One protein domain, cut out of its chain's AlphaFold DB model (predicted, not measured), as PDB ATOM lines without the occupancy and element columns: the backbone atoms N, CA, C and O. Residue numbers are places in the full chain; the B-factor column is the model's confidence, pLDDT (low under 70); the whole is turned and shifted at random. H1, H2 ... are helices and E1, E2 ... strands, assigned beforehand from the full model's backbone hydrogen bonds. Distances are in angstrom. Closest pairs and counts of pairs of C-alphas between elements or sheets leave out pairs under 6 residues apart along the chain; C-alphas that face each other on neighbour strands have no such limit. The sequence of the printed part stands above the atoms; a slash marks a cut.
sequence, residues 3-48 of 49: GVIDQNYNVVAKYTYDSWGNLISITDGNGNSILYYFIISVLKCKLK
ATOM      1  N   GLY A   3      19.139 -19.213  46.378       89.81
ATOM      2  CA  GLY A   3      19.950 -19.088  47.590       89.81
ATOM      3  C   GLY A   3      20.761 -20.356  47.828       89.81
ATOM      4  O   GLY A   3      20.234 -21.454  47.669       89.81
ATOM      5  N   VAL A   4      22.025 -20.196  48.212       90.81
ATOM      6  CA  VAL A   4      22.892 -21.288  48.663       90.81
ATOM      7  C   VAL A   4      23.007 -21.194  50.175       90.81
ATOM      8  O   VAL A   4      23.309 -20.123  50.712       90.81
ATOM      9  N   ILE A   5      22.749 -22.315  50.842       93.25
ATOM     10  CA  ILE A   5      22.858 -22.454  52.292       93.25
ATOM     11  C   ILE A   5      23.937 -23.473  52.657       93.25
ATOM     12  O   ILE A   5      24.205 -24.393  51.882       93.25
ATOM     13  N   ASP A   6      24.557 -23.299  53.821       91.31
ATOM     14  CA  ASP A   6      25.452 -24.301  54.407       91.31
ATOM     15  C   ASP A   6      24.668 -25.421  55.129       91.31
ATOM     16  O   ASP A   6      23.434 -25.442  55.159       91.31
ATOM     17  N   GLN A   7      25.394 -26.365  55.734       93.94
ATOM     18  CA  GLN A   7      24.817 -27.466  56.522       93.94
ATOM     19  C   GLN A   7      24.085 -26.989  57.790       93.94
ATOM     20  O   GLN A   7      23.324 -27.750  58.388       93.94
ATOM     21  N   ASN A   8      24.294 -25.734  58.181       94.56
ATOM     22  CA  ASN A   8      23.709 -25.077  59.340       94.56
ATOM     23  C   ASN A   8      22.543 -24.151  58.942       94.56
ATOM     24  O   ASN A   8      22.047 -23.409  59.788       94.56
ATOM     25  N   TYR A   9      22.082 -24.209  57.685       88.88
ATOM     26  CA  TYR A   9      21.023 -23.367  57.118       88.88
ATOM     27  C   TYR A   9      21.352 -21.865  57.065       88.88
ATOM     28  O   TYR A   9      20.456 -21.041  56.859       88.88
ATOM     29  N   ASN A  10      22.625 -21.489  57.187       88.56
ATOM     30  CA  ASN A  10      23.049 -20.110  56.982       88.56
ATOM     31  C   ASN A  10      23.141 -19.817  55.492       88.56
ATOM     32  O   ASN A  10      23.668 -20.618  54.722       88.56
ATOM     33  N   VAL A  11      22.675 -18.640  55.077       87.44
ATOM     34  CA  VAL A  11      22.817 -18.216  53.685       87.44
ATOM     35  C   VAL A  11      24.255 -17.793  53.430       87.44
ATOM     36  O   VAL A  11      24.728 -16.819  54.004       87.44
ATOM     37  N   VAL A  12      24.924 -18.500  52.524       90.81
ATOM     38  CA  VAL A  12      26.317 -18.224  52.148       90.81
ATOM     39  C   VAL A  12      26.430 -17.486  50.816       90.81
ATOM     40  O   VAL A  12      27.437 -16.828  50.563       90.81
ATOM     41  N   ALA A  13      25.398 -17.563  49.973       87.44
ATOM     42  CA  ALA A  13      25.306 -16.786  48.743       87.44
ATOM     43  C   ALA A  13      23.861 -16.683  48.233       87.44
ATOM     44  O   ALA A  13      23.032 -17.568  48.454       87.44
ATOM     45  N   LYS A  14      23.561 -15.616  47.492       88.50
ATOM     46  CA  LYS A  14      22.308 -15.416  46.758       88.50
ATOM     47  C   LYS A  14      22.620 -14.985  45.332       88.50
ATOM     48  O   LYS A  14      23.394 -14.057  45.121       88.50
ATOM     49  N   TYR A  15      21.965 -15.622  44.373       87.56
ATOM     50  CA  TYR A  15      22.090 -15.343  42.948       87.56
ATOM     51  C   TYR A  15      20.746 -14.883  42.394       87.56
ATOM     52  O   TYR A  15      19.709 -15.536  42.585       87.56
ATOM     53  N   THR A  16      20.753 -13.765  41.680       86.25
ATOM     54  CA  THR A  16      19.565 -13.250  40.993       86.25
ATOM     55  C   THR A  16      19.766 -13.381  39.497       86.25
ATOM     56  O   THR A  16      20.818 -13.009  38.985       86.25
ATOM     57  N   TYR A  17      18.750 -13.888  38.805       84.06
ATOM     58  CA  TYR A  17      18.753 -14.074  37.360       84.06
ATOM     59  C   TYR A  17      17.580 -13.323  36.740       84.06
ATOM     60  O   TYR A  17      16.557 -13.136  37.407       84.06
ATOM     61  N   ASP A  18      17.734 -12.898  35.489       84.44
ATOM     62  CA  ASP A  18      16.625 -12.389  34.687       84.44
ATOM     63  C   ASP A  18      15.732 -13.536  34.183       84.44
ATOM     64  O   ASP A  18      16.002 -14.719  34.407       84.44
ATOM     65  N   SER A  19      14.650 -13.183  33.487       86.56
ATOM     66  CA  SER A  19      13.712 -14.167  32.925       86.56
ATOM     67  C   SER A  19      14.315 -15.007  31.787       86.56
ATOM     68  O   SER A  19      13.723 -16.008  31.396       86.56
ATOM     69  N   TRP A  20      15.480 -14.613  31.262       85.25
ATOM     70  CA  TRP A  20      16.232 -15.326  30.226       85.25
ATOM     71  C   TRP A  20      17.379 -16.177  30.800       85.25
ATOM     72  O   TRP A  20      18.047 -16.876  30.042       85.25
ATOM     73  N   GLY A  21      17.603 -16.150  32.120       81.00
ATOM     74  CA  GLY A  21      18.657 -16.904  32.802       81.00
ATOM     75  C   GLY A  21      20.009 -16.187  32.917       81.00
ATOM     76  O   GLY A  21      20.979 -16.806  33.357       81.00
ATOM     77  N   ASN A  22      20.111 -14.900  32.573       82.38
ATOM     78  CA  ASN A  22      21.343 -14.128  32.764       82.38
ATOM     79  C   ASN A  22      21.509 -13.702  34.225       82.38
ATOM     80  O   ASN A  22      20.546 -13.305  34.879       82.38
ATOM     81  N   LEU A  23      22.745 -13.727  34.729       81.31
ATOM     82  CA  LEU A  23      23.064 -13.331  36.100       81.31
ATOM     83  C   LEU A  23      23.006 -11.800  36.281       81.31
ATOM     84  O   LEU A  23      23.758 -11.053  35.658       81.31
ATOM     85  N   ILE A  24      22.135 -11.350  37.183       85.81
ATOM     86  CA  ILE A  24      21.868  -9.944  37.530       85.81
ATOM     87  C   ILE A  24      22.729  -9.497  38.716       85.81
ATOM     88  O   ILE A  24      23.305  -8.404  38.707       85.81
ATOM     89  N   SER A  25      22.788 -10.324  39.762       85.06
ATOM     90  CA  SER A  25      23.477 -10.000  41.010       85.06
ATOM     91  C   SER A  25      23.936 -11.245  41.759       85.06
ATOM     92  O   SER A  25      23.288 -12.294  41.699       85.06
ATOM     93  N   ILE A  26      25.042 -11.091  42.483       86.31
ATOM     94  CA  ILE A  26      25.515 -12.044  43.486       86.31
ATOM     95  C   ILE A  26      25.601 -11.298  44.814       86.31
ATOM     96  O   ILE A  26      26.210 -10.233  44.868       86.31
ATOM     97  N   THR A  27      25.028 -11.857  45.873       88.69
ATOM     98  CA  THR A  27      25.201 -11.383  47.250       88.69
ATOM     99  C   THR A  27      25.868 -12.486  48.057       88.69
ATOM    100  O   THR A  27      25.358 -13.604  48.065       88.69
ATOM    101  N   ASP A  28      26.997 -12.206  48.703       84.44
ATOM    102  CA  ASP A  28      27.656 -13.164  49.597       84.44
ATOM    103  C   ASP A  28      26.909 -13.296  50.942       84.44
ATOM    104  O   ASP A  28      25.974 -12.545  51.243       84.44
ATOM    105  N   GLY A  29      27.304 -14.269  51.764       80.62
ATOM    106  CA  GLY A  29      26.727 -14.491  53.096       80.62
ATOM    107  C   GLY A  29      26.971 -13.348  54.088       80.62
ATOM    108  O   GLY A  29      26.255 -13.242  55.080       80.62
ATOM    109  N   ASN A  30      27.918 -12.453  53.791       82.38
ATOM    110  CA  ASN A  30      28.203 -11.253  54.577       82.38
ATOM    111  C   ASN A  30      27.362 -10.042  54.128       82.38
ATOM    112  O   ASN A  30      27.484  -8.962  54.703       82.38
ATOM    113  N   GLY A  31      26.502 -10.203  53.115       78.88
ATOM    114  CA  GLY A  31      25.651  -9.143  52.574       78.88
ATOM    115  C   GLY A  31      26.328  -8.257  51.522       78.88
ATOM    116  O   GLY A  31      25.679  -7.350  50.991       78.88
ATOM    117  N   ASN A  32      27.587  -8.520  51.157       80.19
ATOM    118  CA  ASN A  32      28.247  -7.797  50.076       80.19
ATOM    119  C   ASN A  32      27.639  -8.226  48.744       80.19
ATOM    120  O   ASN A  32      27.597  -9.411  48.412       80.19
ATOM    121  N   SER A  33      27.166  -7.253  47.968       78.88
ATOM    122  CA  SER A  33      26.501  -7.506  46.690       78.88
ATOM    123  C   SER A  33      27.321  -6.972  45.523       78.88
ATOM    124  O   SER A  33      27.617  -5.781  45.459       78.88
ATOM    125  N   ILE A  34      27.634  -7.842  44.566       74.88
ATOM    126  CA  ILE A  34      28.200  -7.474  43.269       74.88
ATOM    127  C   ILE A  34      27.048  -7.454  42.260       74.88
ATOM    128  O   ILE A  34      26.450  -8.483  41.933       74.88
ATOM    129  N   LEU A  35      26.708  -6.254  41.783       66.00
ATOM    130  CA  LEU A  35      25.669  -6.036  40.777       66.00
ATOM    131  C   LEU A  35      26.291  -6.096  39.378       66.00
ATOM    132  O   LEU A  35      26.958  -5.159  38.936       66.00
ATOM    133  N   TYR A  36      26.027  -7.176  38.645       63.78
ATOM    134  CA  TYR A  36      26.486  -7.327  37.259       63.78
ATOM    135  C   TYR A  36      25.730  -6.421  36.280       63.78
ATOM    136  O   TYR A  36      26.236  -6.138  35.192       63.78
ATOM    137  N   TYR A  37      24.582  -5.870  36.686       54.28
ATOM    138  CA  TYR A  37      23.852  -4.858  35.913       54.28
ATOM    139  C   TYR A  37      24.711  -3.642  35.538       54.28
ATOM    140  O   TYR A  37      24.551  -3.083  34.455       54.28
ATOM    141  N   PHE A  38      25.657  -3.248  36.396       49.22
ATOM    142  CA  PHE A  38      26.548  -2.124  36.103       49.22
ATOM    143  C   PHE A  38      27.651  -2.509  35.107       49.22
ATOM    144  O   PHE A  38      28.066  -1.708  34.267       49.22
ATOM    145  N   ILE A  39      28.088  -3.771  35.144       46.44
ATOM    146  CA  ILE A  39      29.182  -4.273  34.314       46.44
ATOM    147  C   ILE A  39      28.713  -4.457  32.875       46.44
ATOM    148  O   ILE A  39      29.479  -4.142  31.983       46.44
ATOM    149  N   ILE A  40      27.467  -4.849  32.594       53.53
ATOM    150  CA  ILE A  40      26.994  -4.946  31.197       53.53
ATOM    151  C   ILE A  40      26.959  -3.560  30.527       53.53
ATOM    152  O   ILE A  40      27.240  -3.459  29.334       53.53
ATOM    153  N   SER A  41      26.715  -2.483  31.281       53.31
ATOM    154  CA  SER A  41      26.783  -1.106  30.768       53.31
ATOM    155  C   SER A  41      28.225  -0.633  30.541       53.31
ATOM    156  O   SER A  41      28.515  -0.043  29.502       53.31
ATOM    157  N   VAL A  42      29.161  -0.948  31.444       50.06
ATOM    158  CA  VAL A  42      30.590  -0.608  31.276       50.06
ATOM    159  C   VAL A  42      31.280  -1.513  30.242       50.06
ATOM    160  O   VAL A  42      32.118  -1.046  29.477       50.06
ATOM    161  N   LEU A  43      30.900  -2.787  30.152       44.41
ATOM    162  CA  LEU A  43      31.457  -3.782  29.233       44.41
ATOM    163  C   LEU A  43      30.887  -3.616  27.815       44.41
ATOM    164  O   LEU A  43      31.647  -3.732  26.859       44.41
ATOM    165  N   LYS A  44      29.611  -3.215  27.648       47.47
ATOM    166  CA  LYS A  44      29.103  -2.733  26.343       47.47
ATOM    167  C   LYS A  44      29.758  -1.420  25.913       47.47
ATOM    168  O   LYS A  44      29.918  -1.207  24.717       47.47
ATOM    169  N   CYS A  45      30.158  -0.562  26.855       39.16
ATOM    170  CA  CYS A  45      30.920   0.651  26.546       39.16
ATOM    171  C   CYS A  45      32.386   0.343  26.165       39.16
ATOM    172  O   CYS A  45      32.982   1.080  25.391       39.16
ATOM    173  N   LYS A  46      32.956  -0.779  26.637       42.88
ATOM    174  CA  LYS A  46      34.336  -1.207  26.326       42.88
ATOM    175  C   LYS A  46      34.483  -2.130  25.111       42.88
ATOM    176  O   LYS A  46      35.593  -2.265  24.611       42.88
ATOM    177  N   LEU A  47      33.404  -2.766  24.653       35.56
ATOM    178  CA  LEU A  47      33.408  -3.714  23.525       35.56
ATOM    179  C   LEU A  47      32.734  -3.163  22.256       35.56
ATOM    180  O   LEU A  47      32.473  -3.912  21.322       35.56
ATOM    181  N   LYS A  48      32.458  -1.855  22.207       45.59
ATOM    182  CA  LYS A  48      32.171  -1.128  20.963       45.59
ATOM    183  C   LYS A  48      33.486  -0.558  20.415       45.59
ATOM    184  O   LYS A  48      33.736   0.641  20.502       45.59
TER     185      LYS A  48
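This is residues 3 to 48 of the 49 residues of the protein "RHS repeat protein" of Clostridiaceae bacterium (UniProt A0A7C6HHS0). A small antiparallel sheet of four strands makes a thin slab, and one helix, H1, leads on from its edge strand E4 and sticks out with residues 41 to 46 as a free arm that lengthens the whole. The printed part has 46 residues, with four named strands and then one named helix along the chain, E1 E2 E3 E4 H1. The sheet's order is E1 - E2 - E3 - E4, a meander, each strand the antiparallel neighbour of the one before, and the class is mixed, helices and strands. The whole is loose, with a radius of gyration of the C-alphas of 13.4 A, and spans 46 by 22 by 10 A.

Look first at E2, residues 11 to 17, the longest strand, 17.3 A from first to last C-alpha. E3, residues 23 to 28, is 14.3 A long. Find C-alpha 3 at (19.950, -19.088, 47.590), where E1, residues 3 to 5, begins. E4 is residues 33 to 35. H1, residues 36 to 46, runs 14.8 A from C-alpha 36 at (26.486, -7.327, 37.259) to C-alpha 46 at (34.336, -1.207, 26.326).

E2 and E3 form a hairpin at 169 degrees, with N 14 and O 27 within hydrogen-bond range at 2.8 A. The hairpin E1 and E2 has N 4 and O 13 at 2.8 A. In the hairpin E3 and E4, look for N 34 and O 26 at 2.8 A. E1 and E4 are edge strands and are apart. H1 only grazes the sheet, with its residues 36 to 40; its closest C-alphas with E3 are those of Tyr 36 and Ile 24, 5.3 A apart. In H1, 6 of 7 O i to N i+4 pairs are within hydrogen-bond range.

The C-alphas of Asn 8 and Lys 48, the two farthest apart, are 46.0 A from each other. The printed part has no cut, and its four links are tight. Residues 41 to 48 stand free. Residues 35 to 48 have pLDDT under 70.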